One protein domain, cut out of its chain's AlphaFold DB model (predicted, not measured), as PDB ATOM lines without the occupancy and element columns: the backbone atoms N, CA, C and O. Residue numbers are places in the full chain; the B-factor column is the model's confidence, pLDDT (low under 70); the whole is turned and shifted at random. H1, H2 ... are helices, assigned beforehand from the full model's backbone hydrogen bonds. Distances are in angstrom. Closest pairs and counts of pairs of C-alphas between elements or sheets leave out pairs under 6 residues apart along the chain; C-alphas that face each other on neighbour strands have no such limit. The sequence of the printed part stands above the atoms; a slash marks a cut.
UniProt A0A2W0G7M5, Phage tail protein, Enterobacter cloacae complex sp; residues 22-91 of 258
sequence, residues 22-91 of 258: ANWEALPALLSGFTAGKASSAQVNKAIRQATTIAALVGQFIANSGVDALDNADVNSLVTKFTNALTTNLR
ATOM      1  N   ALA A  22      89.881 125.491 128.818       97.88
ATOM      2  CA  ALA A  22      89.943 126.877 129.285       97.88
ATOM      3  C   ALA A  22      91.303 127.539 128.988       97.88
ATOM      4  O   ALA A  22      91.366 128.660 128.492       97.88
ATOM      5  N   ASN A  23      92.405 126.824 129.224       97.12
ATOM      6  CA  ASN A  23      93.742 127.356 128.961       97.12
ATOM      7  C   ASN A  23      94.070 127.424 127.458       97.12
ATOM      8  O   ASN A  23      94.899 128.236 127.060       97.12
ATOM      9  N   TRP A  24      93.459 126.571 126.630       96.75
ATOM     10  CA  TRP A  24      93.566 126.645 125.169       96.75
ATOM     11  C   TRP A  24      92.873 127.893 124.620       96.75
ATOM     12  O   TRP A  24      93.466 128.619 123.832       96.75
ATOM     13  N   GLU A  25      91.648 128.163 125.071       97.25
ATOM     14  CA  GLU A  25      90.866 129.338 124.663       97.25
ATOM     15  C   GLU A  25      91.516 130.654 125.107       97.25
ATOM     16  O   GLU A  25      91.431 131.653 124.399       97.25
ATOM     17  N   ALA A  26      92.216 130.644 126.244       97.25
ATOM     18  CA  ALA A  26      92.974 131.791 126.737       97.25
ATOM     19  C   ALA A  26      94.363 131.958 126.087       97.25
ATOM     20  O   ALA A  26      95.038 132.957 126.340       97.25
ATOM     21  N   LEU A  27      94.836 130.992 125.290       95.56
ATOM     22  CA  LEU A  27      96.183 131.019 124.722       95.56
ATOM     23  C   LEU A  27      96.261 132.044 123.574       95.56
ATOM     24  O   LEU A  27      95.608 131.838 122.554       95.56
ATOM     25  N   PRO A  28      97.126 133.078 123.635       94.00
ATOM     26  CA  PRO A  28      97.234 134.064 122.551       94.00
ATOM     27  C   PRO A  28      97.590 133.443 121.190       94.00
ATOM     28  O   PRO A  28      97.109 133.882 120.145       94.00
ATOM     29  N   ALA A  29      98.375 132.360 121.209       94.50
ATOM     30  CA  ALA A  29      98.755 131.602 120.020       94.50
ATOM     31  C   ALA A  29      97.574 130.894 119.324       94.50
ATOM     32  O   ALA A  29      97.742 130.449 118.194       94.50
ATOM     33  N   LEU A  30      96.388 130.803 119.941       94.31
ATOM     34  CA  LEU A  30      95.176 130.336 119.257       94.31
ATOM     35  C   LEU A  30      94.803 131.261 118.089       94.31
ATOM     36  O   LEU A  30      94.362 130.784 117.048       94.31
ATOM     37  N   LEU A  31      95.009 132.573 118.255       94.31
ATOM     38  CA  LEU A  31      94.733 133.572 117.224       94.31
ATOM     39  C   LEU A  31      95.920 133.751 116.271       94.31
ATOM     40  O   LEU A  31      95.743 133.752 115.057       94.31
ATOM     41  N   SER A  32      97.126 133.938 116.816       93.88
ATOM     42  CA  SER A  32      98.307 134.331 116.030       93.88
ATOM     43  C   SER A  32      99.180 133.166 115.559       93.88
ATOM     44  O   SER A  32     100.138 133.383 114.822       93.88
ATOM     45  N   GLY A  33      98.927 131.950 116.045       93.94
ATOM     46  CA  GLY A  33      99.922 130.880 116.024       93.94
ATOM     47  C   GLY A  33     101.131 131.181 116.922       93.94
ATOM     48  O   GLY A  33     101.228 132.234 117.563       93.94
ATOM     49  N   PHE A  34     102.075 130.237 116.971       93.06
ATOM     50  CA  PHE A  34     103.369 130.435 117.630       93.06
ATOM     51  C   PHE A  34     104.309 131.201 116.697       93.06
ATOM     52  O   PHE A  34     104.733 130.667 115.676       93.06
ATOM     53  N   THR A  35     104.642 132.443 117.045       93.19
ATOM     54  CA  THR A  35     105.457 133.338 116.201       93.19
ATOM     55  C   THR A  35     106.936 133.382 116.597       93.19
ATOM     56  O   THR A  35     107.781 133.717 115.773       93.19
ATOM     57  N   ALA A  36     107.267 133.024 117.841       89.50
ATOM     58  CA  ALA A  36     108.633 132.916 118.349       89.50
ATOM     59  C   ALA A  36     108.703 131.934 119.536       89.50
ATOM     60  O   ALA A  36     107.695 131.652 120.186       89.50
ATOM     61  N   GLY A  37     109.903 131.438 119.852       89.19
ATOM     62  CA  GLY A  37     110.138 130.536 120.986       89.19
ATOM     63  C   GLY A  37     109.783 129.066 120.719       89.19
ATOM     64  O   GLY A  37     109.634 128.641 119.576       89.19
ATOM     65  N   LYS A  38     109.704 128.262 121.789       87.44
ATOM     66  CA  LYS A  38     109.367 126.827 121.725       87.44
ATOM     67  C   LYS A  38     107.880 126.631 122.029       87.44
ATOM     68  O   LYS A  38     107.422 127.046 123.091       87.44
ATOM     69  N   ALA A  39     107.144 125.968 121.137       90.75
ATOM     70  CA  ALA A  39     105.757 125.583 121.393       90.75
ATOM     71  C   ALA A  39     105.699 124.429 122.407       90.75
ATOM     72  O   ALA A  39     106.433 123.445 122.275       90.75
ATOM     73  N   SER A  40     104.827 124.525 123.417       94.62
ATOM     74  CA  SER A  40     104.632 123.416 124.357       94.62
ATOM     75  C   SER A  40     103.979 122.240 123.638       94.62
ATOM     76  O   SER A  40     102.973 122.408 122.945       94.62
ATOM     77  N   SER A  41     104.497 121.029 123.854       95.56
ATOM     78  CA  SER A  41     103.915 119.808 123.287       95.56
ATOM     79  C   SER A  41     102.448 119.631 123.689       95.56
ATOM     80  O   SER A  41     101.653 119.193 122.867       95.56
ATOM     81  N   ALA A  42     102.049 120.071 124.888       96.69
ATOM     82  CA  ALA A  42     100.655 120.049 125.331       96.69
ATOM     83  C   ALA A  42      99.739 120.966 124.498       96.69
ATOM     84  O   ALA A  42      98.570 120.652 124.265       96.69
ATOM     85  N   GLN A  43     100.262 122.107 124.042       95.88
ATOM     86  CA  GLN A  43      99.523 123.058 123.209       95.88
ATOM     87  C   GLN A  43      99.443 122.559 121.760       95.88
ATOM     88  O   GLN A  43      98.373 122.576 121.158       95.88
ATOM     89  N   VAL A  44     100.550 122.036 121.221       95.88
ATOM     90  CA  VAL A  44     100.586 121.447 119.871       95.88
ATOM     91  C   VAL A  44      99.682 120.215 119.790       95.88
ATOM     92  O   VAL A  44      98.852 120.114 118.888       95.88
ATOM     93  N   ASN A  45      99.754 119.315 120.775       97.06
ATOM     94  CA  ASN A  45      98.884 118.143 120.844       97.06
ATOM     95  C   ASN A  45      97.406 118.530 120.939       97.06
ATOM     96  O   ASN A  45      96.567 117.818 120.396       97.06
ATOM     97  N   LYS A  46      97.066 119.647 121.597       96.62
ATOM     98  CA  LYS A  46      95.686 120.144 121.652       96.62
ATOM     99  C   LYS A  46      95.181 120.553 120.266       96.62
ATOM    100  O   LYS A  46      94.090 120.125 119.890       96.62
ATOM    101  N   ALA A  47      95.983 121.297 119.500       95.94
ATOM    102  CA  ALA A  47      95.657 121.679 118.126       95.94
ATOM    103  C   ALA A  47      95.484 120.445 117.219       95.94
ATOM    104  O   ALA A  47      94.463 120.301 116.543       95.94
ATOM    105  N   ILE A  48      96.440 119.509 117.270       96.69
ATOM    106  CA  ILE A  48      96.396 118.262 116.489       96.69
ATOM    107  C   ILE A  48      95.190 117.411 116.900       96.69
ATOM    108  O   ILE A  48      94.474 116.916 116.029       96.69
ATOM    109  N   ARG A  49      94.914 117.260 118.203       97.69
ATOM    110  CA  ARG A  49      93.739 116.529 118.701       97.69
ATOM    111  C   ARG A  49      92.456 117.118 118.121       97.69
ATOM    112  O   ARG A  49      91.643 116.352 117.615       97.69
ATOM    113  N   GLN A  50      92.259 118.437 118.168       96.94
ATOM    114  CA  GLN A  50      91.041 119.062 117.632       96.94
ATOM    115  C   GLN A  50      90.884 118.804 116.126       96.94
ATOM    116  O   GLN A  50      89.827 118.335 115.704       96.94
ATOM    117  N   ALA A  51      91.941 119.008 115.335       97.38
ATOM    118  CA  ALA A  51      91.904 118.777 113.891       97.38
ATOM    119  C   ALA A  51      91.636 117.301 113.535       97.38
ATOM    120  O   ALA A  51      90.729 116.987 112.764       97.38
ATOM    121  N   THR A  52      92.385 116.380 114.145       97.94
ATOM    122  CA  THR A  52      92.261 114.936 113.881       97.94
ATOM    123  C   THR A  52      90.947 114.351 114.401       97.94
ATOM    124  O   THR A  52      90.428 113.409 113.807       97.94
ATOM    125  N   THR A  53      90.359 114.923 115.458       97.94
ATOM    126  CA  THR A  53      89.023 114.526 115.939       97.94
ATOM    127  C   THR A  53      87.945 114.857 114.908       97.94
ATOM    128  O   THR A  53      87.098 114.011 114.632       97.94
ATOM    129  N   ILE A  54      87.997 116.042 114.289       97.88
ATOM    130  CA  ILE A  54      87.063 116.409 113.213       97.88
ATOM    131  C   ILE A  54      87.289 115.545 111.967       97.88
ATOM    132  O   ILE A  54      86.320 115.051 111.393       97.88
ATOM    133  N   ALA A  55      88.544 115.288 111.583       96.69
ATOM    134  CA  ALA A  55      88.851 114.401 110.459       96.69
ATOM    135  C   ALA A  55      88.295 112.982 110.680       96.69
ATOM    136  O   ALA A  55      87.631 112.429 109.803       96.69
ATOM    137  N   ALA A  56      88.490 112.421 111.878       97.75
ATOM    138  CA  ALA A  56      87.948 111.116 112.241       97.75
ATOM    139  C   ALA A  56      86.415 111.097 112.260       97.75
ATOM    140  O   ALA A  56      85.822 110.115 111.816       97.75
ATOM    141  N   LEU A  57      85.771 112.176 112.726       97.25
ATOM    142  CA  LEU A  57      84.316 112.336 112.695       97.25
ATOM    143  C   LEU A  57      83.783 112.313 111.259       97.25
ATOM    144  O   LEU A  57      82.844 111.572 110.974       97.25
ATOM    145  N   VAL A  58      84.387 113.082 110.349       96.19
ATOM    146  CA  VAL A  58      83.982 113.125 108.933       96.19
ATOM    147  C   VAL A  58      84.217 111.772 108.258       96.19
ATOM    148  O   VAL A  58      83.323 111.260 107.584       96.19
ATOM    149  N   GLY A  59      85.377 111.148 108.487       97.06
ATOM    150  CA  GLY A  59      85.673 109.811 107.973       97.06
ATOM    151  C   GLY A  59      84.688 108.754 108.486       97.06
ATOM    152  O   GLY A  59      84.226 107.910 107.720       97.06
ATOM    153  N   GLN A  60      84.281 108.840 109.755       96.62
ATOM    154  CA  GLN A  60      83.278 107.938 110.320       96.62
ATOM    155  C   GLN A  60      81.884 108.202 109.743       96.62
ATOM    156  O   GLN A  60      81.134 107.258 109.506       96.62
ATOM    157  N   PHE A  61      81.534 109.464 109.491       96.12
ATOM    158  CA  PHE A  61      80.270 109.824 108.854       96.12
ATOM    159  C   PHE A  61      80.151 109.224 107.445       96.12
ATOM    160  O   PHE A  61      79.100 108.684 107.100       96.12
ATOM    161  N   ILE A  62      81.239 109.253 106.668       96.94
ATOM    162  CA  ILE A  62      81.340 108.571 105.370       96.94
ATOM    163  C   ILE A  62      81.209 107.053 105.538       96.94
ATOM    164  O   ILE A  62      80.393 106.431 104.865       96.94
ATOM    165  N   ALA A  63      81.955 106.454 106.472       96.19
ATOM    166  CA  ALA A  63      81.885 105.015 106.739       96.19
ATOM    167  C   ALA A  63      80.460 104.548 107.074       96.19
ATOM    168  O   ALA A  63      80.002 103.509 106.595       96.19
ATOM    169  N   ASN A  64      79.717 105.347 107.839       93.75
ATOM    170  CA  ASN A  64      78.338 105.036 108.208       93.75
ATOM    171  C   ASN A  64      77.368 105.021 107.014       93.75
ATOM    172  O   ASN A  64      76.309 104.408 107.130       93.75
ATOM    173  N   SER A  65      77.717 105.631 105.874       91.62
ATOM    174  CA  SER A  65      76.900 105.581 104.655       91.62
ATOM    175  C   SER A  65      77.171 104.351 103.777       91.62
ATOM    176  O   SER A  65      76.688 104.295 102.649       91.62
ATOM    177  N   GLY A  66      77.964 103.384 104.250       91.88
ATOM    178  CA  GLY A  66      78.208 102.122 103.543       91.88
ATOM    179  C   GLY A  66      79.447 102.097 102.641       91.88
ATOM    180  O   GLY A  66      79.621 101.141 101.885       91.88
ATOM    181  N   VAL A  67      80.316 103.115 102.696       94.50
ATOM    182  CA  VAL A  67      81.536 103.208 101.866       94.50
ATOM    183  C   VAL A  67      82.768 103.544 102.699       94.50
ATOM    184  O   VAL A  67      82.672 104.252 103.690       94.50
ATOM    185  N   ASP A  68      83.952 103.088 102.292       96.56
ATOM    186  CA  ASP A  68      85.176 103.332 103.064       96.56
ATOM    187  C   ASP A  68      85.706 104.769 102.907       96.56
ATOM    188  O   ASP A  68      85.830 105.288 101.787       96.56
ATOM    189  N   ALA A  69      86.108 105.377 104.024       97.00
ATOM    190  CA  ALA A  69      86.884 106.612 104.080       97.00
ATOM    191  C   ALA A  69      88.376 106.273 104.205       97.00
ATOM    192  O   ALA A  69      88.877 106.021 105.302       97.00
ATOM    193  N   LEU A  70      89.067 106.225 103.065       96.81
ATOM    194  CA  LEU A  70      90.474 105.832 102.970       96.81
ATOM    195  C   LEU A  70      91.390 107.058 102.970       96.81
ATOM    196  O   LEU A  70      91.079 108.059 102.326       96.81
ATOM    197  N   ASP A  71      92.534 106.942 103.638       95.56
ATOM    198  CA  ASP A  71      93.607 107.939 103.605       95.56
ATOM    199  C   ASP A  71      94.614 107.579 102.500       95.56
ATOM    200  O   ASP A  71      95.664 106.989 102.740       95.56
ATOM    201  N   ASN A  72      94.231 107.836 101.247       96.44
ATOM    202  CA  ASN A  72      95.003 107.487 100.047       96.44
ATOM    203  C   ASN A  72      95.319 108.708  99.163       96.44
ATOM    204  O   ASN A  72      95.598 108.551  97.975       96.44
ATOM    205  N   ALA A  73      95.231 109.913  99.734       93.62
ATOM    206  CA  ALA A  73      95.392 111.202  99.055       93.62
ATOM    207  C   ALA A  73      94.398 111.495  97.903       93.62
ATOM    208  O   ALA A  73      94.559 112.493  97.200       93.62
ATOM    209  N   ASP A  74      93.334 110.701  97.729       96.50
ATOM    210  CA  ASP A  74      92.282 110.964  96.737       96.50
ATOM    211  C   ASP A  74      91.179 111.870  97.313       96.50
ATOM    212  O   ASP A  74      90.109 111.434  97.756       96.50
ATOM    213  N   VAL A  75      91.458 113.173  97.311       94.62
ATOM    214  CA  VAL A  75      90.539 114.197  97.832       94.62
ATOM    215  C   VAL A  75      89.226 114.239  97.040       94.62
ATOM    216  O   VAL A  75      88.161 114.402  97.634       94.62
ATOM    217  N   ASN A  76      89.264 114.040  95.720       96.38
ATOM    218  CA  ASN A  76      88.066 114.089  94.872       96.38
ATOM    219  C   ASN A  76      87.089 112.951  95.208       96.38
ATOM    220  O   ASN A  76      85.875 113.165  95.314       96.38
ATOM    221  N   SER A  77      87.617 111.746  95.431       96.19
ATOM    222  CA  SER A  77      86.828 110.604  95.894       96.19
ATOM    223  C   SER A  77      86.245 110.847  97.284       96.19
ATOM    224  O   SER A  77      85.062 110.585  97.505       96.19
ATOM    225  N   LEU A  78      87.019 111.422  98.211       96.25
ATOM    226  CA  LEU A  78      86.521 111.778  99.547       96.25
ATOM    227  C   LEU A  78      85.388 112.809  99.498       96.25
ATOM    228  O   LEU A  78      84.382 112.617 100.181       96.25
ATOM    229  N   VAL A  79      85.494 113.849  98.664       95.94
ATOM    230  CA  VAL A  79      84.423 114.845  98.469       95.94
ATOM    231  C   VAL A  79      83.149 114.185  97.935       95.94
ATOM    232  O   VAL A  79      82.053 114.441  98.441       95.94
ATOM    233  N   THR A  80      83.285 113.287  96.958       95.94
ATOM    234  CA  THR A  80      82.149 112.545  96.389       95.94
ATOM    235  C   THR A  80      81.482 111.664  97.446       95.94
ATOM    236  O   THR A  80      80.268 111.724  97.643       95.94
ATOM    237  N   LYS A  81      82.275 110.882  98.184       96.19
ATOM    238  CA  LYS A  81      81.786 110.015  99.262       96.19
ATOM    239  C   LYS A  81      81.122 110.810 100.383       96.19
ATOM    240  O   LYS A  81      80.069 110.403 100.856       96.19
ATOM    241  N   PHE A  82      81.687 111.952 100.774       95.38
ATOM    242  CA  PHE A  82      81.089 112.830 101.778       95.38
ATOM    243  C   PHE A  82      79.740 113.392 101.323       95.38
ATOM    244  O   PHE A  82      78.768 113.349 102.076       95.38
ATOM    245  N   THR A  83      79.647 113.841 100.070       92.31
ATOM    246  CA  THR A  83      78.390 114.338  99.488       92.31
ATOM    247  C   THR A  83      77.320 113.245  99.468       92.31
ATOM    248  O   THR A  83      76.185 113.473  99.886       92.31
ATOM    249  N   ASN A  84      77.692 112.026  99.075       89.88
ATOM    250  CA  ASN A  84      76.793 110.872  99.101       89.88
ATOM    251  C   ASN A  84      76.404 110.467 100.529       89.88
ATOM    252  O   ASN A  84      75.273 110.049 100.774       89.88
ATOM    253  N   ALA A  85      77.314 110.608 101.494       92.44
ATOM    254  CA  ALA A  85      77.017 110.351 102.895       92.44
ATOM    255  C   ALA A  85      75.986 111.344 103.445       92.44
ATOM    256  O   ALA A  85      75.115 110.939 104.211       92.44
ATOM    257  N   LEU A  86      76.016 112.614 103.021       89.56
ATOM    258  CA  LEU A  86      74.982 113.591 103.379       89.56
ATOM    259  C   LEU A  86      73.611 113.147 102.865       89.56
ATOM    260  O   LEU A  86      72.660 113.086 103.641       89.56
ATOM    261  N   THR A  87      73.498 112.784 101.589       85.31
ATOM    262  CA  THR A  87      72.210 112.361 101.019       85.31
ATOM    263  C   THR A  87      71.724 111.032 101.588       85.31
ATOM    264  O   THR A  87      70.525 110.882 101.814       85.31
ATOM    265  N   THR A  88      72.629 110.103 101.893       82.88
ATOM    266  CA  THR A  88      72.303 108.774 102.435       82.88
ATOM    267  C   THR A  88      71.924 108.844 103.912       82.88
ATOM    268  O   THR A  88      70.818 108.456 104.290       82.88
ATOM    269  N   ASN A  89      72.802 109.394 104.757       84.06
ATOM    270  CA  ASN A  89      72.603 109.420 106.209       84.06
ATOM    271  C   ASN A  89      71.446 110.345 106.604       84.06
ATOM    272  O   ASN A  89      70.699 110.038 107.531       84.06
ATOM    273  N   LEU A  90      71.285 111.469 105.896       81.31
ATOM    274  CA  LEU A  90      70.212 112.434 106.155       81.31
ATOM    275  C   LEU A  90      68.968 112.182 105.288       81.31
ATOM    276  O   LEU A  90      67.965 112.874 105.447       81.31
ATOM    277  N   ARG A  91      69.015 111.185 104.392       73.81
ATOM    278  CA  ARG A  91      67.930 110.808 103.467       73.81
ATOM    279  C   ARG A  91      67.453 111.981 102.589       73.81
ATOM    280  O   ARG A  91      66.270 112.083 102.270       73.81
TER     281      ARG A  91
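What this domain is: This is residues 22 to 91 of the 258 residues of the protein "Phage tail protein" of Enterobacter cloacae complex sp (UniProt A0A2W0G7M5). One long helix, H3, makes a shaft whose middle, residues 48 to 55, stands free; H4 crosses over its last part, residues 58 to 64, and a short run with two small helices, H1 and H2, folds back near its first end. The printed part has 70 residues, with four named helices in the order H1, H2, H3, H4 and no named strand: the class is all helix. It is only just loose, close to extended, with a radius of gyration of the C-alphas of 16.6 A, and elongated, spanning 46 by 25 by 17 A.

How they stand to each other: H3, residues 41 to 64, touches H4, residues 75 to 89, with residues 58 to 64 alone. Their closest C-alphas, of Ile 62 and Ala 85, are 5.3 A apart. The two run the same way at a steep tilt of 61 degrees. H1, residues 22 to 25, is close to H3 but not clearly touching, the closest C-alphas, of Trp 24 and Gln 43, being 7.2 A apart. H1 is likewise close to H2, residues 29 to 32, but not clearly touching, with the C-alphas of Trp 24 and Leu 30 closest at 7.2 A. H2 is apart from H3 and H4, and H1 is apart from H4. In H3 and H4 every O i to N i+4 pair is within hydrogen-bond range; H1 and H2 are too short for such a pair, and their single O i to N i+3 pair is within range in H1 but not in H2.

Where its parts are: H3 measures 33.2 A, from C-alpha 41 at (103.915, 119.808, 123.287) to C-alpha 64 at (78.338, 105.036, 108.208). H4 measures 20.4 A and ends with C-alpha 89 at (72.603, 109.420, 106.209). H1 measures 5.3 A and H2 4.9 A.

The domain as a whole: The two C-alphas farthest apart, of Gly 37 and Arg 91, are 49.8 A apart. The printed part has no cut. The link from H1 to H2 is tight; those from H2 to H3 and from H3 to H4 are short. Mean pLDDT of the printed part is 94.2, and no printed residue is under 70.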